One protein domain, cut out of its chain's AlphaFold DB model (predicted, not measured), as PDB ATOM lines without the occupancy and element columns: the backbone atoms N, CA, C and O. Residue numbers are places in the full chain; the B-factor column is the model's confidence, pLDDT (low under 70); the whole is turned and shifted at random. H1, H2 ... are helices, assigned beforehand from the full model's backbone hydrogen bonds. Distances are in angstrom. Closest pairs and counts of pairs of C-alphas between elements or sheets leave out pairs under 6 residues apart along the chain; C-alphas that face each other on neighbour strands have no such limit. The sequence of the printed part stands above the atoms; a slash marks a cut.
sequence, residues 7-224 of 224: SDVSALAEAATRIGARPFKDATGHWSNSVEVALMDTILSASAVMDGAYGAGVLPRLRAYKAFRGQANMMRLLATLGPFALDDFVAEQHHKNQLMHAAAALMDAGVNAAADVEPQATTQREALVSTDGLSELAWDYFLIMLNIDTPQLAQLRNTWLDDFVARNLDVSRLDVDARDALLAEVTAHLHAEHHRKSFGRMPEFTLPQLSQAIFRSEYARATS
ATOM      1  N   SER A   7      15.038  41.319  16.851       89.25
ATOM      2  CA  SER A   7      13.604  41.033  16.790       89.25
ATOM      3  C   SER A   7      13.150  40.550  15.414       89.25
ATOM      4  O   SER A   7      12.350  39.623  15.354       89.25
ATOM      5  N   ASP A   8      13.685  41.110  14.329       94.00
ATOM      6  CA  ASP A   8      13.265  40.810  12.956       94.00
ATOM      7  C   ASP A   8      13.715  39.402  12.564       94.00
ATOM      8  O   ASP A   8      12.929  38.597  12.062       94.00
ATOM      9  N   VAL A   9      14.965  39.062  12.897       94.44
ATOM     10  CA  VAL A   9      15.514  37.710  12.719       94.44
ATOM     11  C   VAL A   9      14.682  36.686  13.492       94.44
ATOM     12  O   VAL A   9      14.348  35.630  12.958       94.44
ATOM     13  N   SER A  10      14.309  37.004  14.735       93.69
ATOM     14  CA  SER A  10      13.507  36.107  15.575       93.69
ATOM     15  C   SER A  10      12.087  35.926  15.023       93.69
ATOM     16  O   SER A  10      11.608  34.796  14.935       93.69
ATOM     17  N   ALA A  11      11.438  37.012  14.592       94.38
ATOM     18  CA  ALA A  11      10.100  36.981  14.004       94.38
ATOM     19  C   ALA A  11      10.069  36.171  12.698       94.38
ATOM     20  O   ALA A  11       9.199  35.316  12.511       94.38
ATOM     21  N   LEU A  12      11.053  36.369  11.816       95.38
ATOM     22  CA  LEU A  12      11.172  35.592  10.582       95.38
ATOM     23  C   LEU A  12      11.540  34.130  10.839       95.38
ATOM     24  O   LEU A  12      11.020  33.254  10.151       95.38
ATOM     25  N   ALA A  13      12.387  33.834  11.826       93.94
ATOM     26  CA  ALA A  13      12.695  32.458  12.213       93.94
ATOM     27  C   ALA A  13      11.453  31.731  12.755       93.94
ATOM     28  O   ALA A  13      11.215  30.564  12.422       93.94
ATOM     29  N   GLU A  14      10.623  32.415  13.545       92.31
ATOM     30  CA  GLU A  14       9.338  31.888  14.001       92.31
ATOM     31  C   GLU A  14       8.388  31.657  12.819       92.31
ATOM     32  O   GLU A  14       7.844  30.560  12.669       92.31
ATOM     33  N   ALA A  15       8.249  32.640  11.925       92.38
ATOM     34  CA  ALA A  15       7.447  32.517  10.713       92.38
ATOM     35  C   ALA A  15       7.892  31.334   9.841       92.38
ATOM     36  O   ALA A  15       7.071  30.483   9.498       92.38
ATOM     37  N   ALA A  16       9.194  31.218   9.574       91.44
ATOM     38  CA  ALA A  16       9.802  30.107   8.850       91.44
ATOM     39  C   ALA A  16       9.499  28.761   9.533       91.44
ATOM     40  O   ALA A  16       9.127  27.779   8.887       91.44
ATOM     41  N   THR A  17       9.595  28.712  10.863       88.88
ATOM     42  CA  THR A  17       9.298  27.512  11.653       88.88
ATOM     43  C   THR A  17       7.830  27.096  11.541       88.88
ATOM     44  O   THR A  17       7.574  25.887  11.481       88.88
ATOM     45  N   ARG A  18       6.890  28.059  11.498       87.19
ATOM     46  CA  ARG A  18       5.443  27.825  11.310       87.19
ATOM     47  C   ARG A  18       5.124  27.252   9.931       87.19
ATOM     48  O   ARG A  18       4.308  26.335   9.839       87.19
ATOM     49  N   ILE A  19       5.819  27.725   8.894       85.56
ATOM     50  CA  ILE A  19       5.672  27.222   7.519       85.56
ATOM     51  C   ILE A  19       6.513  25.964   7.227       85.56
ATOM     52  O   ILE A  19       6.596  25.509   6.088       85.56
ATOM     53  N   GLY A  20       7.155  25.380   8.242       80.38
ATOM     54  CA  GLY A  20       7.814  24.082   8.095       80.38
ATOM     55  C   GLY A  20       9.257  24.079   7.680       80.38
ATOM     56  O   GLY A  20       9.753  23.021   7.288       80.38
ATOM     57  N   ALA A  21       9.944  25.212   7.784       84.12
ATOM     58  CA  ALA A  21      11.388  25.241   7.659       84.12
ATOM     59  C   ALA A  21      11.999  24.241   8.656       84.12
ATOM     60  O   ALA A  21      11.848  24.370   9.877       84.12
ATOM     61  N   ARG A  22      12.610  23.173   8.133       77.75
ATOM     62  CA  ARG A  22      13.234  22.101   8.914       77.75
ATOM     63  C   ARG A  22      14.469  21.578   8.181       77.75
ATOM     64  O   ARG A  22      14.403  21.404   6.962       77.75
ATOM     65  N   PRO A  23      15.539  21.213   8.909       73.75
ATOM     66  CA  PRO A  23      16.695  20.560   8.315       73.75
ATOM     67  C   PRO A  23      16.299  19.280   7.585       73.75
ATOM     68  O   PRO A  23      15.457  18.500   8.061       73.75
ATOM     69  N   PHE A  24      16.920  19.050   6.431       70.81
ATOM     70  CA  PHE A  24      16.731  17.826   5.665       70.81
ATOM     71  C   PHE A  24      18.042  17.335   5.048       70.81
ATOM     72  O   PHE A  24      18.639  17.991   4.200       70.81
ATOM     73  N   LYS A  25      18.476  16.144   5.464       60.03
ATOM     74  CA  LYS A  25      19.619  15.458   4.863       60.03
ATOM     75  C   LYS A  25      19.246  15.127   3.409       60.03
ATOM     76  O   LYS A  25      18.212  14.509   3.184       60.03
ATOM     77  N   ASP A  26      20.038  15.596   2.447       53.12
ATOM     78  CA  ASP A  26      19.888  15.339   1.001       53.12
ATOM     79  C   ASP A  26      18.823  16.153   0.237       53.12
ATOM     80  O   ASP A  26      18.487  15.799  -0.899       53.12
ATOM     81  N   ALA A  27      18.301  17.246   0.804       53.88
ATOM     82  CA  ALA A  27      17.707  18.307  -0.012       53.88
ATOM     83  C   ALA A  27      18.642  19.505  -0.065       53.88
ATOM     84  O   ALA A  27      18.810  20.228   0.918       53.88
ATOM     85  N   THR A  28      19.155  19.763  -1.259       52.44
ATOM     86  CA  THR A  28      19.768  21.033  -1.663       52.44
ATOM     87  C   THR A  28      18.730  22.158  -1.808       52.44
ATOM     88  O   THR A  28      19.002  23.162  -2.453       52.44
ATOM     89  N   GLY A  29      17.525  21.986  -1.250       60.09
ATOM     90  CA  GLY A  29      16.379  22.874  -1.444       60.09
ATOM     91  C   GLY A  29      15.547  22.582  -2.697       60.09
ATOM     92  O   GLY A  29      14.561  23.270  -2.912       60.09
ATOM     93  N   HIS A  30      15.884  21.574  -3.513       72.69
ATOM     94  CA  HIS A  30      15.164  21.267  -4.760       72.69
ATOM     95  C   HIS A  30      15.151  19.760  -5.085       72.69
ATOM     96  O   HIS A  30      15.898  18.971  -4.502       72.69
ATOM     97  N   TRP A  31      14.311  19.366  -6.045       85.19
ATOM     98  CA  TRP A  31      14.150  18.010  -6.585       85.19
ATOM     99  C   TRP A  31      14.747  17.881  -7.992       85.19
ATOM    100  O   TRP A  31      14.153  17.259  -8.868       85.19
ATOM    101  N   SER A  32      15.933  18.454  -8.213       85.81
ATOM    102  CA  SER A  32      16.510  18.689  -9.549       85.81
ATOM    103  C   SER A  32      16.582  17.468 -10.474       85.81
ATOM    104  O   SER A  32      16.531  17.614 -11.686       85.81
ATOM    105  N   ASN A  33      16.686  16.261  -9.913       87.81
ATOM    106  CA  ASN A  33      16.798  15.011 -10.673       87.81
ATOM    107  C   ASN A  33      15.579  14.093 -10.488       87.81
ATOM    108  O   ASN A  33      15.657  12.900 -10.768       87.81
ATOM    109  N   SER A  34      14.486  14.580  -9.903       90.12
ATOM    110  CA  SER A  34      13.353  13.747  -9.479       90.12
ATOM    111  C   SER A  34      12.042  14.421  -9.847       90.12
ATOM    112  O   SER A  34      11.363  15.002  -8.998       90.12
ATOM    113  N   VAL A  35      11.725  14.349 -11.138       94.06
ATOM    114  CA  VAL A  35      10.559  14.982 -11.766       94.06
ATOM    115  C   VAL A  35       9.246  14.565 -11.113       94.06
ATOM    116  O   VAL A  35       8.385  15.396 -10.848       94.06
ATOM    117  N   GLU A  36       9.146  13.301 -10.728       92.50
ATOM    118  CA  GLU A  36       8.003  12.735 -10.033       92.50
ATOM    119  C   GLU A  36       7.825  13.339  -8.631       92.50
ATOM    120  O   GLU A  36       6.706  13.588  -8.192       92.50
ATOM    121  N   VAL A  37       8.929  13.645  -7.935       92.25
ATOM    122  CA  VAL A  37       8.889  14.273  -6.603       92.25
ATOM    123  C   VAL A  37       8.559  15.755  -6.723       92.25
ATOM    124  O   VAL A  37       7.800  16.262  -5.902       92.25
ATOM    125  N   ALA A  38       9.084  16.438  -7.746       94.19
ATOM    126  CA  ALA A  38       8.707  17.817  -8.048       94.19
ATOM    127  C   ALA A  38       7.208  17.928  -8.344       94.19
ATOM    128  O   ALA A  38       6.549  18.793  -7.778       94.19
ATOM    129  N   LEU A  39       6.654  17.005  -9.136       95.19
ATOM    130  CA  LEU A  39       5.224  16.971  -9.433       95.19
ATOM    131  C   LEU A  39       4.377  16.726  -8.174       95.19
ATOM    132  O   LEU A  39       3.383  17.418  -7.951       95.19
ATOM    133  N   MET A  40       4.788  15.776  -7.326       92.88
ATOM    134  CA  MET A  40       4.150  15.542  -6.026       92.88
ATOM    135  C   MET A  40       4.198  16.773  -5.126       92.88
ATOM    136  O   MET A  40       3.199  17.088  -4.486       92.88
ATOM    137  N   ASP A  41       5.324  17.484  -5.077       92.94
ATOM    138  CA  ASP A  41       5.445  18.723  -4.311       92.94
ATOM    139  C   ASP A  41       4.485  19.793  -4.834       92.94
ATOM    140  O   ASP A  41       3.754  20.381  -4.042       92.94
ATOM    141  N   THR A  42       4.422  19.991  -6.154       94.56
ATOM    142  CA  THR A  42       3.511  20.949  -6.791       94.56
ATOM    143  C   THR A  42       2.059  20.670  -6.428       94.56
ATOM    144  O   THR A  42       1.387  21.535  -5.874       94.56
ATOM    145  N   ILE A  43       1.568  19.454  -6.663       93.31
ATOM    146  CA  ILE A  43       0.151  19.137  -6.433       93.31
ATOM    147  C   ILE A  43      -0.206  19.213  -4.945       93.31
ATOM    148  O   ILE A  43      -1.239  19.769  -4.580       93.31
ATOM    149  N   LEU A  44       0.653  18.687  -4.067       90.62
ATOM    150  CA  LEU A  44       0.370  18.673  -2.632       90.62
ATOM    151  C   LEU A  44       0.493  20.060  -1.995       90.62
ATOM    152  O   LEU A  44      -0.208  20.336  -1.021       90.62
ATOM    153  N   SER A  45       1.367  20.922  -2.520       89.88
ATOM    154  CA  SER A  45       1.509  22.299  -2.049       89.88
ATOM    155  C   SER A  45       0.340  23.182  -2.497       89.88
ATOM    156  O   SER A  45      -0.088  24.024  -1.717       89.88
ATOM    157  N   ALA A  46      -0.246  22.949  -3.679       88.00
ATOM    158  CA  ALA A  46      -1.339  23.771  -4.212       88.00
ATOM    159  C   ALA A  46      -2.589  23.821  -3.307       88.00
ATOM    160  O   ALA A  46      -3.282  24.832  -3.261       88.00
ATOM    161  N   SER A  47      -2.888  22.734  -2.587       73.06
ATOM    162  CA  SER A  47      -4.090  22.616  -1.738       73.06
ATOM    163  C   SER A  47      -3.799  22.611  -0.238       73.06
ATOM    164  O   SER A  47      -4.658  22.224   0.558       73.06
ATOM    165  N   ALA A  48      -2.581  22.938   0.184       75.12
ATOM    166  CA  ALA A  48      -2.246  22.859   1.595       75.12
ATOM    167  C   ALA A  48      -2.803  24.094   2.367       75.12
ATOM    168  O   ALA A  48      -2.944  25.191   1.836       75.12
ATOM    169  N   VAL A  49      -3.098  23.961   3.664       65.25
ATOM    170  CA  VAL A  49      -3.631  25.046   4.533       65.25
ATOM    171  C   VAL A  49      -2.618  26.139   4.957       65.25
ATOM    172  O   VAL A  49      -1.810  25.897   5.849       65.25
ATOM    173  N   MET A  50      -2.741  27.363   4.428       55.47
ATOM    174  CA  MET A  50      -1.837  28.525   4.609       55.47
ATOM    175  C   MET A  50      -1.071  28.682   5.950       55.47
ATOM    176  O   MET A  50       0.111  29.014   5.909       55.47
ATOM    177  N   ASP A  51      -1.699  28.462   7.116       47.44
ATOM    178  CA  ASP A  51      -1.142  28.822   8.440       47.44
ATOM    179  C   ASP A  51      -1.178  27.679   9.489       47.44
ATOM    180  O   ASP A  51      -1.438  27.904  10.673       47.44
ATOM    181  N   GLY A  52      -0.919  26.424   9.100       47.50
ATOM    182  CA  GLY A  52      -0.895  25.300  10.051       47.50
ATOM    183  C   GLY A  52       0.228  24.315   9.780       47.50
ATOM    184  O   GLY A  52       0.238  23.732   8.707       47.50
ATOM    185  N   ALA A  53       1.148  24.126  10.745       47.88
ATOM    186  CA  ALA A  53       2.293  23.193  10.713       47.88
ATOM    187  C   ALA A  53       2.726  22.814   9.286       47.88
ATOM    188  O   ALA A  53       2.776  21.636   8.908       47.88
ATOM    189  N   TYR A  54       2.968  23.841   8.470       48.44
ATOM    190  CA  TYR A  54       3.294  23.641   7.073       48.44
ATOM    191  C   TYR A  54       4.632  22.927   7.020       48.44
ATOM    192  O   TYR A  54       5.352  22.893   8.012       48.44
ATOM    193  N   GLY A  55       4.895  22.167   5.965       49.06
ATOM    194  CA  GLY A  55       6.033  21.248   5.940       49.06
ATOM    195  C   GLY A  55       5.967  20.065   6.922       49.06
ATOM    196  O   GLY A  55       6.835  19.214   6.823       49.06
ATOM    197  N   ALA A  56       4.971  19.914   7.807       48.88
ATOM    198  CA  ALA A  56       4.740  18.644   8.519       48.88
ATOM    199  C   ALA A  56       3.857  17.673   7.711       48.88
ATOM    200  O   ALA A  56       3.980  16.461   7.858       48.88
ATOM    201  N   GLY A  57       2.995  18.184   6.825       66.50
ATOM    202  CA  GLY A  57       2.168  17.355   5.941       66.50
ATOM    203  C   GLY A  57       2.898  16.940   4.663       66.50
ATOM    204  O   GLY A  57       3.138  15.760   4.434       66.50
ATOM    205  N   VAL A  58       3.271  17.918   3.830       81.19
ATOM    206  CA  VAL A  58       3.838  17.666   2.491       81.19
ATOM    207  C   VAL A  58       5.254  17.097   2.572       81.19
ATOM    208  O   VAL A  58       5.521  16.022   2.041       81.19
ATOM    209  N   LEU A  59       6.175  17.767   3.270       80.00
ATOM    210  CA  LEU A  59       7.585  17.370   3.257       80.00
ATOM    211  C   LEU A  59       7.817  15.954   3.840       80.00
ATOM    212  O   LEU A  59       8.554  15.198   3.214       80.00
ATOM    213  N   PRO A  60       7.194  15.522   4.955       80.31
ATOM    214  CA  PRO A  60       7.260  14.135   5.415       80.31
ATOM    215  C   PRO A  60       6.732  13.115   4.411       80.31
ATOM    216  O   PRO A  60       7.366  12.074   4.250       80.31
ATOM    217  N   ARG A  61       5.652  13.423   3.682       85.06
ATOM    218  CA  ARG A  61       5.147  12.567   2.596       85.06
ATOM    219  C   ARG A  61       6.162  12.449   1.461       85.06
ATOM    220  O   ARG A  61       6.497  11.340   1.056       85.06
ATOM    221  N   LEU A  62       6.737  13.570   1.020       87.06
ATOM    222  CA  LEU A  62       7.788  13.584  -0.006       87.06
ATOM    223  C   LEU A  62       9.052  12.841   0.452       87.06
ATOM    224  O   LEU A  62       9.685  12.145  -0.340       87.06
ATOM    225  N   ARG A  63       9.415  12.944   1.738       82.31
ATOM    226  CA  ARG A  63      10.531  12.198   2.343       82.31
ATOM    227  C   ARG A  63      10.271  10.697   2.338       82.31
ATOM    228  O   ARG A  63      11.151   9.945   1.927       82.31
ATOM    229  N   ALA A  64       9.088  10.278   2.781       84.56
ATOM    230  CA  ALA A  64       8.687   8.878   2.793       84.56
ATOM    231  C   ALA A  64       8.684   8.307   1.369       84.56
ATOM    232  O   ALA A  64       9.279   7.260   1.126       84.56
ATOM    233  N   TYR A  65       8.131   9.053   0.412       86.62
ATOM    234  CA  TYR A  65       8.119   8.664  -0.994       86.62
ATOM    235  C   TYR A  65       9.531   8.568  -1.589       86.62
ATOM    236  O   TYR A  65       9.871   7.573  -2.227       86.62
ATOM    237  N   LYS A  66      10.398   9.561  -1.335       84.94
ATOM    238  CA  LYS A  66      11.804   9.539  -1.775       84.94
ATOM    239  C   LYS A  66      12.560   8.340  -1.193       84.94
ATOM    240  O   LYS A  66      13.323   7.700  -1.912       84.94
ATOM    241  N   ALA A  67      12.339   8.023   0.082       85.19
ATOM    242  CA  ALA A  67      12.934   6.851   0.719       85.19
ATOM    243  C   ALA A  67      12.432   5.540   0.091       85.19
ATOM    244  O   ALA A  67      13.234   4.641  -0.144       85.19
ATOM    245  N   PHE A  68      11.139   5.457  -0.229       86.00
ATOM    246  CA  PHE A  68      10.528   4.302  -0.887       86.00
ATOM    247  C   PHE A  68      11.073   4.062  -2.302       86.00
ATOM    248  O   PHE A  68      11.494   2.950  -2.617       86.00
ATOM    249  N   ARG A  69      11.114   5.092  -3.159       86.62
ATOM    250  CA  ARG A  69      11.570   4.937  -4.556       86.62
ATOM    251  C   ARG A  69      13.087   4.762  -4.698       86.62
ATOM    252  O   ARG A  69      13.568   4.326  -5.745       86.62
ATOM    253  N   GLY A  70      13.862   5.174  -3.692       84.88
ATOM    254  CA  GLY A  70      15.317   5.253  -3.782       84.88
ATOM    255  C   GLY A  70      15.782   6.227  -4.872       84.88
ATOM    256  O   GLY A  70      15.425   7.402  -4.864       84.88
ATOM    257  N   GLN A  71      16.610   5.745  -5.801       83.62
ATOM    258  CA  GLN A  71      17.139   6.541  -6.926       83.62
ATOM    259  C   GLN A  71      16.317   6.402  -8.210       83.62
ATOM    260  O   GLN A  71      16.623   7.047  -9.210       83.62
ATOM    261  N   ALA A  72      15.306   5.537  -8.215       85.00
ATOM    262  CA  ALA A  72      14.549   5.278  -9.420       85.00
ATOM    263  C   ALA A  72      13.600   6.441  -9.734       85.00
ATOM    264  O   ALA A  72      13.013   7.050  -8.834       85.00
ATOM    265  N   ASN A  73      13.460   6.719 -11.028       85.69
ATOM    266  CA  ASN A  73      12.440   7.608 -11.552       85.69
ATOM    267  C   ASN A  73      11.128   6.826 -11.675       85.69
ATOM    268  O   ASN A  73      11.060   5.798 -12.352       85.69
ATOM    269  N   MET A  74      10.097   7.329 -11.006       88.12
ATOM    270  CA  MET A  74       8.796   6.683 -10.893       88.12
ATOM    271  C   MET A  74       7.700   7.414 -11.680       88.12
ATOM    272  O   MET A  74       6.521   7.174 -11.447       88.12
ATOM    273  N   MET A  75       8.058   8.262 -12.651       91.31
ATOM    274  CA  MET A  75       7.099   9.020 -13.464       91.31
ATOM    275  C   MET A  75       6.085   8.102 -14.170       91.31
ATOM    276  O   MET A  75       4.874   8.271 -14.036       91.31
ATOM    277  N   ARG A  76       6.572   7.026 -14.807       88.88
ATOM    278  CA  ARG A  76       5.716   5.995 -15.425       88.88
ATOM    279  C   ARG A  76       4.863   5.244 -14.407       88.88
ATOM    280  O   ARG A  76       3.722   4.905 -14.709       88.88
ATOM    281  N   LEU A  77       5.406   4.981 -13.217       85.94
ATOM    282  CA  LEU A  77       4.673   4.339 -12.125       85.94
ATOM    283  C   LEU A  77       3.482   5.216 -11.704       85.94
ATOM    284  O   LEU A  77       2.366   4.703 -11.633       85.94
ATOM    285  N   LEU A  78       3.702   6.526 -11.522       88.25
ATOM    286  CA  LEU A  78       2.644   7.494 -11.207       88.25
ATOM    287  C   LEU A  78       1.557   7.539 -12.288       88.25
ATOM    288  O   LEU A  78       0.378   7.573 -11.952       88.25
ATOM    289  N   ALA A  79       1.938   7.497 -13.567       88.31
ATOM    290  CA  ALA A  79       0.988   7.564 -14.677       88.31
ATOM    291  C   ALA A  79       0.153   6.280 -14.867       88.31
ATOM    292  O   ALA A  79      -0.986   6.357 -15.320       88.31
ATOM    293  N   THR A  80       0.702   5.094 -14.563       81.12
ATOM    294  CA  THR A  80       0.132   3.814 -15.048       81.12
ATOM    295  C   THR A  80      -0.354   2.841 -13.978       81.12
ATOM    296  O   THR A  80      -1.290   2.090 -14.243       81.12
ATOM    297  N   LEU A  81       0.246   2.807 -12.785       64.75
ATOM    298  CA  LEU A  81      -0.047   1.753 -11.795       64.75
ATOM    299  C   LEU A  81      -1.121   2.139 -10.773       64.75
ATOM    300  O   LEU A  81      -1.506   1.318  -9.940       64.75
ATOM    301  N   GLY A  82      -1.673   3.345 -10.889       60.50
ATOM    302  CA  GLY A  82      -2.835   3.756 -10.115       60.50
ATOM    303  C   GLY A  82      -2.567   3.960  -8.615       60.50
ATOM    304  O   GLY A  82      -1.427   3.910  -8.151       60.50
ATOM    305  N   PRO A  83      -3.627   4.221  -7.832       56.16
ATOM    306  CA  PRO A  83      -3.529   4.778  -6.479       56.16
ATOM    307  C   PRO A  83      -2.970   3.822  -5.413       56.16
ATOM    308  O   PRO A  83      -2.538   4.292  -4.367       56.16
ATOM    309  N   PHE A  84      -2.915   2.509  -5.667       56.03
ATOM    310  CA  PHE A  84      -2.579   1.502  -4.646       56.03
ATOM    311  C   PHE A  84      -1.159   1.619  -4.067       56.03
ATOM    312  O   PHE A  84      -0.913   1.130  -2.972       56.03
ATOM    313  N   ALA A  85      -0.229   2.275  -4.771       68.56
ATOM    314  CA  ALA A  85       1.110   2.582  -4.252       68.56
ATOM    315  C   ALA A  85       1.240   4.019  -3.702       68.56
ATOM    316  O   ALA A  85       2.286   4.380  -3.168       68.56
ATOM    317  N   LEU A  86       0.207   4.855  -3.860       79.38
ATOM    318  CA  LEU A  86       0.193   6.246  -3.405       79.38
ATOM    319  C   LEU A  86      -0.502   6.435  -2.060       79.38
ATOM    320  O   LEU A  86      -0.279   7.468  -1.437       79.38
ATOM    321  N   ASP A  87      -1.295   5.468  -1.598       82.56
ATOM    322  CA  ASP A  87      -2.044   5.550  -0.336       82.56
ATOM    323  C   ASP A  87      -1.147   5.838   0.881       82.56
ATOM    324  O   ASP A  87      -1.543   6.578   1.782       82.56
ATOM    325  N   ASP A  88       0.094   5.345   0.863       82.56
ATOM    326  CA  ASP A  88       1.082   5.575   1.925       82.56
ATOM    327  C   ASP A  88       1.654   7.007   1.933       82.56
ATOM    328  O   ASP A  88       2.243   7.450   2.923       82.56
ATOM    329  N   PHE A  89       1.491   7.756   0.837       84.38
ATOM    330  CA  PHE A  89       2.120   9.068   0.637       84.38
ATOM    331  C   PHE A  89       1.116  10.194   0.400       84.38
ATOM    332  O   PHE A  89       1.416  11.355   0.667       84.38
ATOM    333  N   VAL A  90      -0.075   9.879  -0.095       86.12
ATOM    334  CA  VAL A  90      -1.112  10.834  -0.471       86.12
ATOM    335  C   VAL A  90      -2.417  10.349   0.137       86.12
ATOM    336  O   VAL A  90      -2.906   9.283  -0.206       86.12
ATOM    337  N   ALA A  91      -2.988  11.126   1.055       84.06
ATOM    338  CA  ALA A  91      -4.207  10.716   1.749       84.06
ATOM    339  C   ALA A  91      -5.447  10.874   0.854       84.06
ATOM    340  O   ALA A  91      -6.223   9.935   0.677       84.06
ATOM    341  N   GLU A  92      -5.601  12.054   0.251       87.50
ATOM    342  CA  GLU A  92      -6.808  12.433  -0.480       87.50
ATOM    343  C   GLU A  92      -6.872  11.777  -1.860       87.50
ATOM    344  O   GLU A  92      -5.925  11.839  -2.648       87.50
ATOM    345  N   GLN A  93      -8.023  11.188  -2.191       87.19
ATOM    346  CA  GLN A  93      -8.220  10.544  -3.492       87.19
ATOM    347  C   GLN A  93      -8.103  11.540  -4.652       87.19
ATOM    348  O   GLN A  93      -7.581  11.189  -5.709       87.19
ATOM    349  N   HIS A  94      -8.548  12.786  -4.462       88.88
ATOM    350  CA  HIS A  94      -8.464  13.788  -5.521       88.88
ATOM    351  C   HIS A  94      -7.003  14.130  -5.866       88.88
ATOM    352  O   HIS A  94      -6.681  14.228  -7.047       88.88
ATOM    353  N   HIS A  95      -6.103  14.228  -4.874       89.75
ATOM    354  CA  HIS A  95      -4.673  14.477  -5.108       89.75
ATOM    355  C   HIS A  95      -4.013  13.320  -5.856       89.75
ATOM    356  O   HIS A  95      -3.181  13.552  -6.730       89.75
ATOM    357  N   LYS A  96      -4.401  12.070  -5.565       89.94
ATOM    358  CA  LYS A  96      -3.922  10.897  -6.321       89.94
ATOM    359  C   LYS A  96      -4.361  10.973  -7.780       89.94
ATOM    360  O   LYS A  96      -3.546  10.755  -8.668       89.94
ATOM    361  N   ASN A  97      -5.624  11.322  -8.025       90.62
ATOM    362  CA  ASN A  97      -6.155  11.461  -9.379       90.62
ATOM    363  C   ASN A  97      -5.445  12.587 -10.148       90.62
ATOM    364  O   ASN A  97      -5.052  12.372 -11.291       90.62
ATOM    365  N   GLN A  98      -5.224  13.745  -9.513       92.62
ATOM    366  CA  GLN A  98      -4.439  14.841 -10.094       92.62
ATOM    367  C   GLN A  98      -3.022  14.384 -10.435       92.62
ATOM    368  O   GLN A  98      -2.546  14.644 -11.534       92.62
ATOM    369  N   LEU A  99      -2.362  13.659  -9.527       92.81
ATOM    370  CA  LEU A  99      -1.017  13.137  -9.758       92.81
ATOM    371  C   LEU A  99      -0.961  12.192 -10.947       92.81
ATOM    372  O   LEU A  99      -0.089  12.344 -11.793       92.81
ATOM    373  N   MET A 100      -1.888  11.240 -11.024       92.62
ATOM    374  CA  MET A 100      -1.962  10.292 -12.133       92.62
ATOM    375  C   MET A 100      -2.228  10.999 -13.463       92.62
ATOM    376  O   MET A 100      -1.575  10.696 -14.459       92.62
ATOM    377  N   HIS A 101      -3.165  11.951 -13.476       94.19
ATOM    378  CA  HIS A 101      -3.526  12.691 -14.679       94.19
ATOM    379  C   HIS A 101      -2.378  13.582 -15.162       94.19
ATOM    380  O   HIS A 101      -1.950  13.446 -16.305       94.19
ATOM    381  N   ALA A 102      -1.820  14.412 -14.276       95.81
ATOM    382  CA  ALA A 102      -0.677  15.262 -14.589       95.81
ATOM    383  C   ALA A 102       0.535  14.437 -15.033       95.81
ATOM    384  O   ALA A 102       1.235  14.813 -15.969       95.81
ATOM    385  N   ALA A 103       0.769  13.290 -14.386       95.62
ATOM    386  CA  ALA A 103       1.847  12.384 -14.746       95.62
ATOM    387  C   ALA A 103       1.691  11.834 -16.166       95.62
ATOM    388  O   ALA A 103       2.647  11.860 -16.939       95.62
ATOM    389  N   ALA A 104       0.497  11.345 -16.503       95.50
ATOM    390  CA  ALA A 104       0.199  10.834 -17.833       95.50
ATOM    391  C   ALA A 104       0.315  11.940 -18.892       95.50
ATOM    392  O   ALA A 104       1.018  11.758 -19.880       95.50
ATOM    393  N   ALA A 105      -0.280  13.110 -18.643       96.81
ATOM    394  CA  ALA A 105      -0.247  14.239 -19.568       96.81
ATOM    395  C   ALA A 105       1.186  14.733 -19.832       96.81
ATOM    396  O   ALA A 105       1.564  14.962 -20.981       96.81
ATOM    397  N   LEU A 106       2.014  14.861 -18.788       97.56
ATOM    398  CA  LEU A 106       3.419  15.246 -18.933       97.56
ATOM    399  C   LEU A 106       4.223  14.202 -19.715       97.56
ATOM    400  O   LEU A 106       5.026  14.571 -20.570       97.56
ATOM    401  N   MET A 107       3.983  12.911 -19.475       96.38
ATOM    402  CA  MET A 107       4.623  11.841 -20.243       96.38
ATOM    403  C   MET A 107       4.217  11.858 -21.719       96.38
ATOM    404  O   MET A 107       5.082  11.693 -22.580       96.38
ATOM    405  N   ASP A 108       2.939  12.098 -22.016       96.88
ATOM    406  CA  ASP A 108       2.438  12.247 -23.386       96.88
ATOM    407  C   ASP A 108       3.049  13.481 -24.076       96.88
ATOM    408  O   ASP A 108       3.324  13.453 -25.276       96.88
ATOM    409  N   ALA A 109       3.356  14.531 -23.307       97.62
ATOM    410  CA  ALA A 109       4.110  15.703 -23.753       97.62
ATOM    411  C   ALA A 109       5.641  15.491 -23.803       97.62
ATOM    412  O   ALA A 109       6.387  16.437 -24.066       97.62
ATOM    413  N   GLY A 110       6.122  14.265 -23.570       97.12
ATOM    414  CA  GLY A 110       7.530  13.877 -23.696       97.12
ATOM    415  C   GLY A 110       8.357  13.940 -22.408       97.12
ATOM    416  O   GLY A 110       9.529  13.569 -22.435       97.12
ATOM    417  N   VAL A 111       7.778  14.340 -21.275       97.31
ATOM    418  CA  VAL A 111       8.493  14.478 -19.998       97.31
ATOM    419  C   VAL A 111       8.540  13.136 -19.267       97.31
ATOM    420  O   VAL A 111       7.604  12.757 -18.562       97.31
ATOM    421  N   ASN A 112       9.647  12.404 -19.406       94.62
ATOM    422  CA  ASN A 112       9.871  11.165 -18.661       94.62
ATOM    423  C   ASN A 112      10.771  11.388 -17.445       94.62
ATOM    424  O   ASN A 112      10.585  10.726 -16.429       94.62
ATOM    425  N   ALA A 113      11.735  12.298 -17.537       94.75
ATOM    426  CA  ALA A 113      12.700  12.656 -16.507       94.75
ATOM    427  C   ALA A 113      12.877  14.180 -16.421       94.75
ATOM    428  O   ALA A 113      12.431  14.927 -17.286       94.75
ATOM    429  N   ALA A 114      13.587  14.650 -15.391       94.19
ATOM    430  CA  ALA A 114      13.844  16.082 -15.203       94.19
ATOM    431  C   ALA A 114      14.607  16.721 -16.382       94.19
ATOM    432  O   ALA A 114      14.412  17.894 -16.669       94.19
ATOM    433  N   ALA A 115      15.445  15.945 -17.078       95.62
ATOM    434  CA  ALA A 115      16.199  16.408 -18.244       95.62
ATOM    435  C   ALA A 115      15.329  16.652 -19.491       95.62
ATOM    436  O   ALA A 115      15.771  17.354 -20.394       95.62
ATOM    437  N   ASP A 116      14.118  16.092 -19.533       97.31
ATOM    438  CA  ASP A 116      13.184  16.255 -20.653       97.31
ATOM    439  C   ASP A 116      12.321  17.520 -20.501       97.31
ATOM    440  O   ASP A 116      11.532  17.856 -21.384       97.31
ATOM    441  N   VAL A 117      12.420  18.204 -19.354       97.50
ATOM    442  CA  VAL A 117      11.624  19.394 -19.060       97.50
ATOM    443  C   VAL A 117      12.203  20.592 -19.799       97.50
ATOM    444  O   VAL A 117      13.321  21.038 -19.540       97.50
ATOM    445  N   GLU A 118      11.396  21.150 -20.691       97.12
ATOM    446  CA  GLU A 118      11.716  22.326 -21.481       97.12
ATOM    447  C   GLU A 118      10.956  23.534 -20.913       97.12
ATOM    448  O   GLU A 118       9.736  23.622 -21.059       97.12
ATOM    449  N   PRO A 119      11.635  24.518 -20.290       95.12
ATOM    450  CA  PRO A 119      10.957  25.580 -19.532       95.12
ATOM    451  C   PRO A 119      10.009  26.450 -20.370       95.12
ATOM    452  O   PRO A 119       9.085  27.056 -19.834       95.12
ATOM    453  N   GLN A 120      10.263  26.527 -21.681       95.25
ATOM    454  CA  GLN A 120       9.507  27.328 -22.650       95.25
ATOM    455  C   GLN A 120       8.534  26.486 -23.495       95.25
ATOM    456  O   GLN A 120       7.883  27.027 -24.387       95.25
ATOM    457  N   ALA A 121       8.435  25.172 -23.259       96.38
ATOM    458  CA  ALA A 121       7.547  24.308 -24.027       96.38
ATOM    459  C   ALA A 121       6.091  24.494 -23.587       96.38
ATOM    460  O   ALA A 121       5.655  23.980 -22.555       96.38
ATOM    461  N   THR A 122       5.314  25.198 -24.414       96.44
ATOM    462  CA  THR A 122       3.881  25.424 -24.178       96.44
ATOM    463  C   THR A 122       3.113  24.114 -24.015       96.44
ATOM    464  O   THR A 122       2.254  24.028 -23.148       96.44
ATOM    465  N   THR A 123       3.467  23.070 -24.768       97.62
ATOM    466  CA  THR A 123       2.820  21.751 -24.681       97.62
ATOM    467  C   THR A 123       3.012  21.084 -23.318       97.62
ATOM    468  O   THR A 123       2.065  20.519 -22.782       97.62
ATOM    469  N   GLN A 124       4.207  21.174 -22.723       97.81
ATOM    470  CA  GLN A 124       4.476  20.621 -21.389       97.81
ATOM    471  C   GLN A 124       3.771  21.432 -20.298       97.81
ATOM    472  O   GLN A 124       3.198  20.864 -19.366       97.81
ATOM    473  N   ARG A 125       3.758  22.762 -20.448       97.62
ATOM    474  CA  ARG A 125       3.005  23.660 -19.570       97.62
ATOM    475  C   ARG A 125       1.517  23.319 -19.587       97.62
ATOM    476  O   ARG A 125       0.952  23.074 -18.526       97.62
ATOM    477  N   GLU A 126       0.907  23.270 -20.772       97.19
ATOM    478  CA  GLU A 126      -0.505  22.921 -20.984       97.19
ATOM    479  C   GLU A 126      -0.842  21.537 -20.422       97.19
ATOM    480  O   GLU A 126      -1.859  21.380 -19.745       97.19
ATOM    481  N   ALA A 127       0.043  20.555 -20.610       97.19
ATOM    482  CA  ALA A 127      -0.124  19.220 -20.049       97.19
ATOM    483  C   ALA A 127      -0.250  19.241 -18.516       97.19
ATOM    484  O   ALA A 127      -1.139  18.593 -17.969       97.19
ATOM    485  N   LEU A 128       0.567  20.031 -17.811       96.62
ATOM    486  CA  LEU A 128       0.439  20.154 -16.359       96.62
ATOM    487  C   LEU A 128      -0.818  20.937 -15.956       96.62
ATOM    488  O   LEU A 128      -1.598  20.462 -15.132       96.62
ATOM    489  N   VAL A 129      -1.027  22.127 -16.527       95.94
ATOM    490  CA  VAL A 129      -2.104  23.041 -16.090       95.94
ATOM    491  C   VAL A 129      -3.502  22.590 -16.517       95.94
ATOM    492  O   VAL A 129      -4.486  23.078 -15.977       95.94
ATOM    493  N   SER A 130      -3.612  21.642 -17.452       94.62
ATOM    494  CA  SER A 130      -4.889  20.991 -17.783       94.62
ATOM    495  C   SER A 130      -5.401  20.058 -16.681       94.62
ATOM    496  O   SER A 130      -6.558  19.643 -16.718       94.62
ATOM    497  N   THR A 131      -4.573  19.751 -15.679       93.81
ATOM    498  CA  THR A 131      -4.995  18.986 -14.507       93.81
ATOM    499  C   THR A 131      -5.916  19.828 -13.631       93.81
ATOM    500  O   THR A 131      -5.511  20.874 -13.122       93.81
ATOM    501  N   ASP A 132      -7.134  19.335 -13.405       89.31
ATOM    502  CA  ASP A 132      -8.152  19.996 -12.583       89.31
ATOM    503  C   ASP A 132      -7.578  20.528 -11.265       89.31
ATOM    504  O   ASP A 132      -6.961  19.787 -10.501       89.31
ATOM    505  N   GLY A 133      -7.808  21.811 -10.976       85.50
ATOM    506  CA  GLY A 133      -7.369  22.462  -9.738       85.50
ATOM    507  C   GLY A 133      -5.924  22.974  -9.737       85.50
ATOM    508  O   GLY A 133      -5.496  23.509  -8.716       85.50
ATOM    509  N   LEU A 134      -5.178  22.852 -10.840       90.94
ATOM    510  CA  LEU A 134      -3.864  23.481 -10.993       90.94
ATOM    511  C   LEU A 134      -3.969  24.796 -11.776       90.94
ATOM    512  O   LEU A 134      -4.564  24.859 -12.847       90.94
ATOM    513  N   SER A 135      -3.383  25.863 -11.231       91.00
ATOM    514  CA  SER A 135      -3.303  27.168 -11.895       91.00
ATOM    515  C   SER A 135      -2.065  27.271 -12.789       91.00
ATOM    516  O   SER A 135      -1.168  26.429 -12.734       91.00
ATOM    517  N   GLU A 136      -1.955  28.355 -13.561       91.31
ATOM    518  CA  GLU A 136      -0.747  28.648 -14.345       91.31
ATOM    519  C   GLU A 136       0.536  28.673 -13.497       91.31
ATOM    520  O   GLU A 136       1.594  28.265 -13.979       91.31
ATOM    521  N   LEU A 137       0.434  29.071 -12.221       94.38
ATOM    522  CA  LEU A 137       1.558  29.086 -11.281       94.38
ATOM    523  C   LEU A 137       2.071  27.681 -10.941       94.38
ATOM    524  O   LEU A 137       3.200  27.551 -10.478       94.38
ATOM    525  N   ALA A 138       1.275  26.627 -11.157       96.06
ATOM    526  CA  ALA A 138       1.712  25.254 -10.918       96.06
ATOM    527  C   ALA A 138       2.906  24.878 -11.801       96.06
ATOM    528  O   ALA A 138       3.813  24.188 -11.334       96.06
ATOM    529  N   TRP A 139       2.941  25.367 -13.045       97.25
ATOM    530  CA  TRP A 139       4.083  25.178 -13.938       97.25
ATOM    531  C   TRP A 139       5.325  25.888 -13.416       97.25
ATOM    532  O   TRP A 139       6.367  25.258 -13.253       97.25
ATOM    533  N   ASP A 140       5.204  27.165 -13.061       97.06
ATOM    534  CA  ASP A 140       6.341  27.937 -12.563       97.06
ATOM    535  C   ASP A 140       6.893  27.343 -11.261       97.06
ATOM    536  O   ASP A 140       8.105  27.180 -11.104       97.06
ATOM    537  N   TYR A 141       6.008  26.932 -10.350       96.12
ATOM    538  CA  TYR A 141       6.393  26.258  -9.116       96.12
ATOM    539  C   TYR A 141       7.061  24.900  -9.377       96.12
ATOM    540  O   TYR A 141       8.092  24.596  -8.773       96.12
ATOM    541  N   PHE A 142       6.534  24.101 -10.309       96.94
ATOM    542  CA  PHE A 142       7.143  22.836 -10.730       96.94
ATOM    543  C   PHE A 142       8.566  23.037 -11.272       96.94
ATOM    544  O   PHE A 142       9.485  22.320 -10.869       96.94
ATOM    545  N   LEU A 143       8.784  24.061 -12.103       96.81
ATOM    546  CA  LEU A 143      10.112  24.416 -12.605       96.81
ATOM    547  C   LEU A 143      11.053  24.889 -11.483       96.81
ATOM    548  O   LEU A 143      12.212  24.470 -11.436       96.81
ATOM    549  N   ILE A 144      10.559  25.697 -10.536       94.94
ATOM    550  CA  ILE A 144      11.329  26.098  -9.344       94.94
ATOM    551  C   ILE A 144      11.744  24.857  -8.549       94.94
ATOM    552  O   ILE A 144      12.908  24.729  -8.174       94.94
ATOM    553  N   MET A 145      10.833  23.906  -8.331       93.38
ATOM    554  CA  MET A 145      11.129  22.655  -7.630       93.38
ATOM    555  C   MET A 145      12.156  21.785  -8.356       93.38
ATOM    556  O   MET A 145      12.911  21.071  -7.696       93.38
ATOM    557  N   LEU A 146      12.248  21.877  -9.680       94.12
ATOM    558  CA  LEU A 146      13.290  21.236 -10.485       94.12
ATOM    559  C   LEU A 146      14.616  22.010 -10.521       94.12
ATOM    560  O   LEU A 146      15.569  21.545 -11.144       94.12
ATOM    561  N   ASN A 147      14.718  23.148  -9.830       92.88
ATOM    562  CA  ASN A 147      15.874  24.043  -9.882       92.88
ATOM    563  C   ASN A 147      16.190  24.530 -11.309       92.88
ATOM    564  O   ASN A 147      17.353  24.710 -11.673       92.88
ATOM    565  N   ILE A 148      15.155  24.719 -12.126       94.31
ATOM    566  CA  ILE A 148      15.283  25.312 -13.454       94.31
ATOM    567  C   ILE A 148      15.402  26.826 -13.297       94.31
ATOM    568  O   ILE A 148      14.625  27.455 -12.578       94.31
ATOM    569  N   ASP A 149      16.384  27.406 -13.984       91.38
ATOM    570  CA  ASP A 149      16.673  28.831 -13.901       91.38
ATOM    571  C   ASP A 149      16.257  29.552 -15.184       91.38
ATOM    572  O   ASP A 149      16.758  29.276 -16.274       91.38
ATOM    573  N   THR A 150      15.322  30.488 -15.045       94.25
ATOM    574  CA  THR A 150      14.936  31.433 -16.095       94.25
ATOM    575  C   THR A 150      14.782  32.822 -15.475       94.25
ATOM    576  O   THR A 150      14.494  32.929 -14.277       94.25
ATOM    577  N   PRO A 151      14.922  33.911 -16.255       94.94
ATOM    578  CA  PRO A 151      14.716  35.265 -15.740       94.94
ATOM    579  C   PRO A 151      13.347  35.458 -15.072       94.94
ATOM    580  O   PRO A 151      13.245  36.107 -14.032       94.94
ATOM    581  N   GLN A 152      12.301  34.849 -15.634       94.00
ATOM    582  CA  GLN A 152      10.937  34.915 -15.114       94.00
ATOM    583  C   GLN A 152      10.819  34.204 -13.758       94.00
ATOM    584  O   GLN A 152      10.270  34.765 -12.812       94.00
ATOM    585  N   LEU A 153      11.401  33.007 -13.622       95.38
ATOM    586  CA  LEU A 153      11.394  32.269 -12.356       95.38
ATOM    587  C   LEU A 153      12.273  32.936 -11.296       95.38
ATOM    588  O   LEU A 153      11.945  32.905 -10.112       95.38
ATOM    589  N   ALA A 154      13.379  33.574 -11.685       94.81
ATOM    590  CA  ALA A 154      14.177  34.391 -10.774       94.81
ATOM    591  C   ALA A 154      13.359  35.568 -10.215       94.81
ATOM    592  O   ALA A 154      13.363  35.799  -9.006       94.81
ATOM    593  N   GLN A 155      12.601  36.259 -11.068       95.38
ATOM    594  CA  GLN A 155      11.709  37.336 -10.640       95.38
ATOM    595  C   GLN A 155      10.595  36.833  -9.709       95.38
ATOM    596  O   GLN A 155      10.325  37.468  -8.687       95.38
ATOM    597  N   LEU A 156       9.979  35.689 -10.023       95.44
ATOM    598  CA  LEU A 156       8.945  35.084  -9.181       95.44
ATOM    599  C   LEU A 156       9.497  34.669  -7.811       95.44
ATOM    600  O   LEU A 156       8.925  35.039  -6.789       95.44
ATOM    601  N   ARG A 157      10.650  33.982  -7.773       95.25
ATOM    602  CA  ARG A 157      11.334  33.613  -6.520       95.25
ATOM    603  C   ARG A 157      11.621  34.840  -5.661       95.25
ATOM    604  O   ARG A 157      11.296  34.831  -4.481       95.25
ATOM    605  N   ASN A 158      12.169  35.905  -6.249       95.81
ATOM    606  CA  ASN A 158      12.418  37.162  -5.539       95.81
ATOM    607  C   ASN A 158      11.127  37.772  -4.984       95.81
ATOM    608  O   ASN A 158      11.095  38.151  -3.820       95.81
ATOM    609  N   THR A 159      10.056  37.794  -5.781       96.06
ATOM    610  CA  THR A 159       8.749  38.308  -5.348       96.06
ATOM    611  C   THR A 159       8.216  37.533  -4.144       96.06
ATOM    612  O   THR A 159       7.787  38.137  -3.170       96.06
ATOM    613  N   TRP A 160       8.305  36.202  -4.156       96.31
ATOM    614  CA  TRP A 160       7.887  35.370  -3.024       96.31
ATOM    615  C   TRP A 160       8.749  35.570  -1.773       96.31
ATOM    616  O   TRP A 160       8.214  35.602  -0.665       96.31
ATOM    617  N   LEU A 161      10.067  35.746  -1.917       96.75
ATOM    618  CA  LEU A 161      10.924  36.095  -0.777       96.75
ATOM    619  C   LEU A 161      10.558  37.474  -0.206       96.75
ATOM    620  O   LEU A 161      10.471  37.620   1.013       96.75
ATOM    621  N   ASP A 162      10.316  38.462  -1.071       96.00
ATOM    622  CA  ASP A 162       9.910  39.815  -0.677       96.00
ATOM    623  C   ASP A 162       8.577  39.794   0.070       96.00
ATOM    624  O   ASP A 162       8.460  40.370   1.151       96.00
ATOM    625  N   ASP A 163       7.578  39.111  -0.491       95.06
ATOM    626  CA  ASP A 163       6.231  39.038   0.067       95.06
ATOM    627  C   ASP A 163       6.227  38.304   1.416       95.06
ATOM    628  O   ASP A 163       5.518  38.714   2.339       95.06
ATOM    629  N   PHE A 164       7.062  37.271   1.576       95.31
ATOM    630  CA  PHE A 164       7.246  36.597   2.859       95.31
ATOM    631  C   PHE A 164       7.836  37.532   3.923       95.31
ATOM    632  O   PHE A 164       7.319  37.592   5.043       95.31
ATOM    633  N   VAL A 165       8.901  38.271   3.593       96.00
ATOM    634  CA  VAL A 165       9.563  39.184   4.539       96.00
ATOM    635  C   VAL A 165       8.653  40.355   4.900       96.00
ATOM    636  O   VAL A 165       8.412  40.597   6.085       96.00
ATOM    637  N   ALA A 166       8.097  41.035   3.896       94.31
ATOM    638  CA  ALA A 166       7.217  42.186   4.076       94.31
ATOM    639  C   ALA A 166       6.020  41.847   4.973       94.31
ATOM    640  O   ALA A 166       5.710  42.587   5.905       94.31
ATOM    641  N   ARG A 167       5.393  40.684   4.754       92.75
ATOM    642  CA  ARG A 167       4.220  40.245   5.522       92.75
ATOM    643  C   ARG A 167       4.526  39.949   6.986       92.75
ATOM    644  O   ARG A 167       3.684  40.204   7.839       92.75
ATOM    645  N   ASN A 168       5.684  39.362   7.284       94.06
ATOM    646  CA  ASN A 168       6.005  38.933   8.648       94.06
ATOM    647  C   ASN A 168       6.666  40.027   9.491       94.06
ATOM    648  O   ASN A 168       6.668  39.911  10.714       94.06
ATOM    649  N   LEU A 169       7.208  41.068   8.859       94.06
ATOM    650  CA  LEU A 169       7.819  42.203   9.551       94.06
ATOM    651  C   LEU A 169       6.987  43.489   9.488       94.06
ATOM    652  O   LEU A 169       7.358  44.462  10.133       94.06
ATOM    653  N   ASP A 170       5.880  43.493   8.739       90.62
ATOM    654  CA  ASP A 170       5.062  44.688   8.476       90.62
ATOM    655  C   ASP A 170       5.905  45.850   7.913       90.62
ATOM    656  O   ASP A 170       5.836  47.001   8.346       90.62
ATOM    657  N   VAL A 171       6.768  45.520   6.949       89.56
ATOM    658  CA  VAL A 171       7.681  46.463   6.289       89.56
ATOM    659  C   VAL A 171       7.393  46.556   4.798       89.56
ATOM    660  O   VAL A 171       6.919  45.611   4.166       89.56
ATOM    661  N   SER A 172       7.747  47.696   4.205       88.50
ATOM    662  CA  SER A 172       7.867  47.811   2.750       88.50
ATOM    663  C   SER A 172       8.913  46.834   2.211       88.50
ATOM    664  O   SER A 172       9.843  46.455   2.926       88.50
ATOM    665  N   ARG A 173       8.800  46.474   0.925       90.00
ATOM    666  CA  ARG A 173       9.792  45.624   0.251       90.00
ATOM    667  C   ARG A 173      11.203  46.180   0.454       90.00
ATOM    668  O   ARG A 173      11.459  47.353   0.174       90.00
ATOM    669  N   LEU A 174      12.080  45.321   0.962       89.44
ATOM    670  CA  LEU A 174      13.502  45.600   1.111       89.44
ATOM    671  C   LEU A 174      14.181  45.554  -0.263       89.44
ATOM    672  O   LEU A 174      13.651  44.969  -1.209       89.44
ATOM    673  N   ASP A 175      15.366  46.147  -0.373       92.88
ATOM    674  CA  ASP A 175      16.242  45.829  -1.495       92.88
ATOM    675  C   ASP A 175      16.716  44.365  -1.415       92.88
ATOM    676  O   ASP A 175      16.732  43.751  -0.343       92.88
ATOM    677  N   VAL A 176      17.080  43.802  -2.571       91.75
ATOM    678  CA  VAL A 176      17.451  42.384  -2.716       91.75
ATOM    679  C   VAL A 176      18.622  42.010  -1.804       91.75
ATOM    680  O   VAL A 176      18.556  40.978  -1.141       91.75
ATOM    681  N   ASP A 177      19.645  42.862  -1.708       93.31
ATOM    682  CA  ASP A 177      20.840  42.580  -0.908       93.31
ATOM    683  C   ASP A 177      20.515  42.571   0.594       93.31
ATOM    684  O   ASP A 177      20.943  41.673   1.323       93.31
ATOM    685  N   ALA A 178      19.716  43.533   1.065       92.56
ATOM    686  CA  ALA A 178      19.271  43.592   2.456       92.56
ATOM    687  C   ALA A 178      18.378  42.401   2.828       92.56
ATOM    688  O   ALA A 178      18.549  41.810   3.897       92.56
ATOM    689  N   ARG A 179      17.447  42.016   1.948       94.94
ATOM    690  CA  ARG A 179      16.602  40.833   2.141       94.94
ATOM    691  C   ARG A 179      17.433  39.556   2.211       94.94
ATOM    692  O   ARG A 179      17.212  38.734   3.101       94.94
ATOM    693  N   ASP A 180      18.370  39.371   1.288       95.06
ATOM    694  CA  ASP A 180      19.172  38.150   1.217       95.06
ATOM    695  C   ASP A 180      20.119  38.039   2.421       95.06
ATOM    696  O   ASP A 180      20.258  36.956   2.996       95.06
ATOM    697  N   ALA A 181      20.685  39.162   2.881       94.62
ATOM    698  CA  ALA A 181      21.440  39.221   4.131       94.62
ATOM    699  C   ALA A 181      20.574  38.830   5.342       94.62
ATOM    700  O   ALA A 181      20.982  37.991   6.149       94.62
ATOM    701  N   LEU A 182      19.350  39.360   5.433       95.00
ATOM    702  CA  LEU A 182      18.410  39.023   6.504       95.00
ATOM    703  C   LEU A 182      18.046  37.531   6.505       95.00
ATOM    704  O   LEU A 182      18.070  36.880   7.549       95.00
ATOM    705  N   LEU A 183      17.743  36.954   5.339       95.75
ATOM    706  CA  LEU A 183      17.419  35.529   5.218       95.75
ATOM    707  C   LEU A 183      18.622  34.628   5.535       95.75
ATOM    708  O   LEU A 183      18.443  33.539   6.094       95.75
ATOM    709  N   ALA A 184      19.847  35.069   5.239       95.00
ATOM    710  CA  ALA A 184      21.058  34.370   5.656       95.00
ATOM    711  C   ALA A 184      21.214  34.369   7.188       95.00
ATOM    712  O   ALA A 184      21.501  33.321   7.775       95.00
ATOM    713  N   GLU A 185      20.947  35.496   7.854       95.56
ATOM    714  CA  GLU A 185      20.954  35.579   9.321       95.56
ATOM    715  C   GLU A 185      19.867  34.702   9.958       95.56
ATOM    716  O   GLU A 185      20.145  33.956  10.901       95.56
ATOM    717  N   VAL A 186      18.651  34.705   9.402       95.38
ATOM    718  CA  VAL A 186      17.553  33.814   9.823       95.38
ATOM    719  C   VAL A 186      17.945  32.347   9.668       95.38
ATOM    720  O   VAL A 186      17.701  31.537  10.564       95.38
ATOM    721  N   THR A 187      18.603  31.992   8.564       94.12
ATOM    722  CA  THR A 187      19.107  30.631   8.334       94.12
ATOM    723  C   THR A 187      20.123  30.228   9.401       94.12
ATOM    724  O   THR A 187      19.997  29.153   9.991       94.12
ATOM    725  N   ALA A 188      21.102  31.090   9.692       92.94
ATOM    726  CA  ALA A 188      22.110  30.834  10.719       92.94
ATOM    727  C   ALA A 188      21.480  30.690  12.116       92.94
ATOM    728  O   ALA A 188      21.843  29.787  12.877       92.94
ATOM    729  N   HIS A 189      20.488  31.529  12.429       93.62
ATOM    730  CA  HIS A 189      19.725  31.452  13.670       93.62
ATOM    731  C   HIS A 189      18.991  30.108  13.802       93.62
ATOM    732  O   HIS A 189      19.155  29.405  14.802       93.62
ATOM    733  N   LEU A 190      18.241  29.705  12.769       91.31
ATOM    734  CA  LEU A 190      17.531  28.423  12.725       91.31
ATOM    735  C   LEU A 190      18.489  27.229  12.803       91.31
ATOM    736  O   LEU A 190      18.203  26.242  13.484       91.31
ATOM    737  N   HIS A 191      19.650  27.308  12.152       90.31
ATOM    738  CA  HIS A 191      20.669  26.270  12.250       90.31
ATOM    739  C   HIS A 191      21.162  26.096  13.694       90.31
ATOM    740  O   HIS A 191      21.143  24.979  14.217       90.31
ATOM    741  N   ALA A 192      21.533  27.188  14.369       90.38
ATOM    742  CA  ALA A 192      21.990  27.156  15.757       90.38
ATOM    743  C   ALA A 192      20.902  26.624  16.712       90.38
ATOM    744  O   ALA A 192      21.170  25.779  17.572       90.38
ATOM    745  N   GLU A 193      19.657  27.067  16.524       89.25
ATOM    746  CA  GLU A 193      18.462  26.577  17.218       89.25
ATOM    747  C   GLU A 193      18.298  25.054  17.093       89.25
ATOM    748  O   GLU A 193      18.158  24.347  18.100       89.25
ATOM    749  N   HIS A 194      18.327  24.535  15.862       85.19
ATOM    750  CA  HIS A 194      18.172  23.111  15.577       85.19
ATOM    751  C   HIS A 194      19.347  22.286  16.103       85.19
ATOM    752  O   HIS A 194      19.135  21.222  16.693       85.19
ATOM    753  N   HIS A 195      20.575  22.777  15.948       85.31
ATOM    754  CA  HIS A 195      21.771  22.120  16.465       85.31
ATOM    755  C   HIS A 195      21.712  21.991  17.995       85.31
ATOM    756  O   HIS A 195      21.942  20.910  18.540       85.31
ATOM    757  N   ARG A 196      21.299  23.058  18.691       86.75
ATOM    758  CA  ARG A 196      21.094  23.066  20.147       86.75
ATOM    759  C   ARG A 196      20.013  22.075  20.584       86.75
ATOM    760  O   ARG A 196      20.259  21.262  21.470       86.75
ATOM    761  N   LYS A 197      18.832  22.112  19.956       85.44
ATOM    762  CA  LYS A 197      17.688  21.243  20.301       85.44
ATOM    763  C   LYS A 197      17.953  19.760  20.012       85.44
ATOM    764  O   LYS A 197      17.385  18.898  20.673       85.44
ATOM    765  N   SER A 198      18.808  19.458  19.038       81.62
ATOM    766  CA  SER A 198      19.119  18.087  18.619       81.62
ATOM    767  C   SER A 198      20.410  17.517  19.205       81.62
ATOM    768  O   SER A 198      20.800  16.412  18.824       81.62
ATOM    769  N   PHE A 199      21.089  18.246  20.099       80.00
ATOM    770  CA  PHE A 199      22.423  17.885  20.597       80.00
ATOM    771  C   PHE A 199      23.417  17.584  19.458       80.00
ATOM    772  O   PHE A 199      24.182  16.623  19.526       80.00
ATOM    773  N   GLY A 200      23.352  18.363  18.374       75.94
ATOM    774  CA  GLY A 200      24.211  18.219  17.194       75.94
ATOM    775  C   GLY A 200      23.911  17.017  16.294       75.94
ATOM    776  O   GLY A 200      24.721  16.674  15.439       75.94
ATOM    777  N   ARG A 201      22.764  16.347  16.470       76.69
ATOM    778  CA  ARG A 201      22.398  15.162  15.671       76.69
ATOM    779  C   ARG A 201      21.635  15.487  14.389       76.69
ATOM    780  O   ARG A 201      21.495  14.610  13.539       76.69
ATOM    781  N   MET A 202      21.092  16.698  14.259       76.00
ATOM    782  CA  MET A 202      20.393  17.107  13.039       76.00
ATOM    783  C   MET A 202      21.367  17.567  11.951       76.00
ATOM    784  O   MET A 202      22.415  18.127  12.267       76.00
ATOM    785  N   PRO A 203      21.017  17.350  10.669       79.94
ATOM    786  CA  PRO A 203      21.789  17.883   9.556       79.94
ATOM    787  C   PRO A 203      21.768  19.417   9.554       79.94
ATOM    788  O   PRO A 203      20.958  20.048  10.238       79.94
ATOM    789  N   GLU A 204      22.656  20.005   8.756       83.19
ATOM    790  CA  GLU A 204      22.708  21.447   8.531       83.19
ATOM    791  C   GLU A 204      21.371  21.984   7.993       83.19
ATOM    792  O   GLU A 204      20.679  21.309   7.223       83.19
ATOM    793  N   PHE A 205      21.015  23.197   8.429       84.62
ATOM    794  CA  PHE A 205      19.884  23.943   7.893       84.62
ATOM    795  C   PHE A 205      20.430  25.024   6.973       84.62
ATOM    796  O   PHE A 205      21.212  25.860   7.419       84.62
ATOM    797  N   THR A 206      20.052  24.982   5.701       88.69
ATOM    798  CA  THR A 206      20.680  25.804   4.662       88.69
ATOM    799  C   THR A 206      19.708  26.829   4.089       88.69
ATOM    800  O   THR A 206      18.490  26.644   4.133       88.69
ATOM    801  N   LEU A 207      20.243  27.902   3.500       88.50
ATOM    802  CA  LEU A 207      19.426  28.944   2.878       88.50
ATOM    803  C   LEU A 207      18.508  28.377   1.776       88.50
ATOM    804  O   LEU A 207      17.323  28.693   1.801       88.50
ATOM    805  N   PRO A 208      18.953  27.460   0.891       88.81
ATOM    806  CA  PRO A 208      18.049  26.814  -0.061       88.81
ATOM    807  C   PRO A 208      16.875  26.070   0.590       88.81
ATOM    808  O   PRO A 208      15.779  26.058   0.037       88.81
ATOM    809  N   GLN A 209      17.063  25.466   1.769       86.94
ATOM    810  CA  GLN A 209      15.963  24.818   2.497       86.94
ATOM    811  C   GLN A 209      14.971  25.839   3.054       86.94
ATOM    812  O   GLN A 209      13.764  25.589   3.022       86.94
ATOM    813  N   LEU A 210      15.463  26.985   3.535       91.19
ATOM    814  CA  LEU A 210      14.616  28.103   3.940       91.19
ATOM    815  C   LEU A 210      13.825  28.648   2.744       91.19
ATOM    816  O   LEU A 210      12.599  28.704   2.810       91.19
ATOM    817  N   SER A 211      14.502  28.972   1.640       91.94
ATOM    818  CA  SER A 211      13.865  29.466   0.416       91.94
ATOM    819  C   SER A 211      12.804  28.495  -0.097       91.94
ATOM    820  O   SER A 211      11.700  28.919  -0.410       91.94
ATOM    821  N   GLN A 212      13.071  27.186  -0.099       88.56
ATOM    822  CA  GLN A 212      12.085  26.192  -0.527       88.56
ATOM    823  C   GLN A 212      10.854  26.137   0.389       88.56
ATOM    824  O   GLN A 212       9.738  25.940  -0.089       88.56
ATOM    825  N   ALA A 213      11.036  26.281   1.706       88.69
ATOM    826  CA  ALA A 213       9.910  26.363   2.634       88.69
ATOM    827  C   ALA A 213       9.057  27.609   2.352       88.69
ATOM    828  O   ALA A 213       7.833  27.505   2.292       88.69
ATOM    829  N   ILE A 214       9.707  28.751   2.097       92.50
ATOM    830  CA  ILE A 214       9.039  29.997   1.707       92.50
ATOM    831  C   ILE A 214       8.278  29.805   0.392       92.50
ATOM    832  O   ILE A 214       7.082  30.057   0.351       92.50
ATOM    833  N   PHE A 215       8.915  29.272  -0.654       92.56
ATOM    834  CA  PHE A 215       8.272  29.052  -1.953       92.56
ATOM    835  C   PHE A 215       7.048  28.144  -1.852       92.56
ATOM    836  O   PHE A 215       6.023  28.459  -2.442       92.56
ATOM    837  N   ARG A 216       7.113  27.059  -1.067       90.00
ATOM    838  CA  ARG A 216       5.942  26.211  -0.775       90.00
ATOM    839  C   ARG A 216       4.797  27.014  -0.171       90.00
ATOM    840  O   ARG A 216       3.657  26.880  -0.601       90.00
ATOM    841  N   SER A 217       5.106  27.820   0.843       89.88
ATOM    842  CA  SER A 217       4.110  28.619   1.553       89.88
ATOM    843  C   SER A 217       3.491  29.700   0.671       89.88
ATOM    844  O   SER A 217       2.285  29.918   0.746       89.88
ATOM    845  N   GLU A 218       4.298  30.388  -0.135       92.56
ATOM    846  CA  GLU A 218       3.823  31.448  -1.027       92.56
ATOM    847  C   GLU A 218       3.046  30.883  -2.211       92.56
ATOM    848  O   GLU A 218       2.001  31.424  -2.567       92.56
ATOM    849  N   TYR A 219       3.492  29.756  -2.768       92.75
ATOM    850  CA  TYR A 219       2.750  29.056  -3.807       92.75
ATOM    851  C   TYR A 219       1.368  28.641  -3.310       92.75
ATOM    852  O   TYR A 219       0.373  28.985  -3.935       92.75
ATOM    853  N   ALA A 220       1.296  27.996  -2.144       89.88
ATOM    854  CA  ALA A 220       0.019  27.580  -1.590       89.88
ATOM    855  C   ALA A 220      -0.916  28.754  -1.282       89.88
ATOM    856  O   ALA A 220      -2.118  28.654  -1.492       89.88
ATOM    857  N   ARG A 221      -0.370  29.889  -0.826       89.38
ATOM    858  CA  ARG A 221      -1.136  31.125  -0.624       89.38
ATOM    859  C   ARG A 221      -1.662  31.705  -1.936       89.38
ATOM    860  O   ARG A 221      -2.729  32.304  -1.947       89.38
ATOM    861  N   ALA A 222      -0.911  31.567  -3.023       90.19
ATOM    862  CA  ALA A 222      -1.319  32.044  -4.338       90.19
ATOM    863  C   ALA A 222      -2.364  31.134  -5.014       90.19
ATOM    864  O   ALA A 222      -2.954  31.539  -6.016       90.19
ATOM    865  N   THR A 223      -2.579  29.920  -4.498       87.00
ATOM    866  CA  THR A 223      -3.512  28.927  -5.058       87.00
ATOM    867  C   THR A 223      -4.683  28.559  -4.143       87.00
ATOM    868  O   THR A 223      -5.573  27.841  -4.596       87.00
ATOM    869  N   SER A 224      -4.692  29.026  -2.890       76.69
ATOM    870  CA  SER A 224      -5.799  28.889  -1.927       76.69
ATOM    871  C   SER A 224      -6.862  29.968  -2.101       76.69
ATOM    872  O   SER A 224      -8.061  29.622  -2.044       76.69
TER     873      SER A 224
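Overview. This is residues 7 to 224 of the 224 residues of an uncharacterized protein of Enteractinococcus helveticum (UniProt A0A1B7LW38). Crossed helices make one body, with H2, H7 and H10 in the middle. H4, H5 and H6 pack together at one end of the long axis, H1 and H9 make the other end, H8 crosses H10 along one side, and H3 folds back on H2. The printed part has 218 residues with ten named helices, H1 to H10 in order along the chain, and no named strand, so the class is all helix. Of 16 pairs of touching helices 3 are at a shallow tilt, and the packing is mostly crossed. The whole is compact, with a radius of gyration of the C-alphas of 17.2 A and spans of 50 by 37 by 28 A.

Arrangement. H1, residues 7 to 18, touches H9, residues 176 to 197, at a steep tilt of 66 degrees, the same way; H1 touches H9 with residues 9 to 13 alone, H9 touches H1 with residues 182 to 190 alone, and the closest C-alphas, of Val 9 and Val 186, are 5.3 A apart. H2, residues 35 to 46, and H10, residues 207 to 223, are the hubs, touching five helices each. They touch each other through residues 45 to 46 and 216 to 223 alone, with the closest C-alphas, of Ala 46 and Ala 220, 4.8 A apart. H2 forms a helical hairpin with H3, residues 58 to 69, at a shallow tilt of 21 degrees, opposite ways; the closest C-alphas, of Leu 44 and Val 58, are 6.3 A apart. H3 is apart from H5, residues 93 to 108. H4, residues 75 to 80, touches H5 and is only just about perpendicular to it, at 70.2 degrees, with the closest C-alphas, of Ala 79 and Ala 104, 4.6 A apart. H5 and H6, residues 122 to 129, form another helical hairpin, at a shallow tilt of 11 degrees, opposite ways; H5 touches H6 with residues 102 to 106 alone, and the closest C-alphas, of Ala 105 and Ala 127, are 5.0 A apart. H7, residues 137 to 145, touches H2 at a steep tilt of 47 degrees, and the closest C-alphas, of Ala 38 and Met 145, are 5.4 A apart. H8, residues 151 to 169, touches H10 and is about perpendicular to it, at 88 degrees; H8 touches H10 with residues 157 to 164 alone, H10 touches H8 with residues 211 to 218 alone, and the closest C-alphas, of Trp 160 and Glu 218, are 6.0 A apart. In H1 to H10 every O i to N i+4 pair is within hydrogen-bond range.

Along the chain. H1 begins at C-alpha 7, at (13.604, 41.033, 16.790). H5 measures 22.6 A from first to last C-alpha, H8 27.1 A and H10 24.3 A. H9 is the longest helix, with 22 residues and 31.3 A from C-alpha 176 at (17.451, 42.384, -2.716) to C-alpha 197 at (17.688, 21.243, 20.301). H10 ends at C-alpha 223, at (-3.512, 28.927, -5.058).

Size, cuts and confidence. The two C-alphas farthest apart are those of Ser 7 and Thr 80, at 50.8 A. The printed part has no cut and ends at Ser 224, the chain's last residue. The links H1 to H2, H2 to H3, H4 to H5 and H5 to H6 are long. The mean pLDDT of the printed part is 87.4; the model's confidence is under 70 in residues 25 to 29, 49 to 57 and 81 to 85.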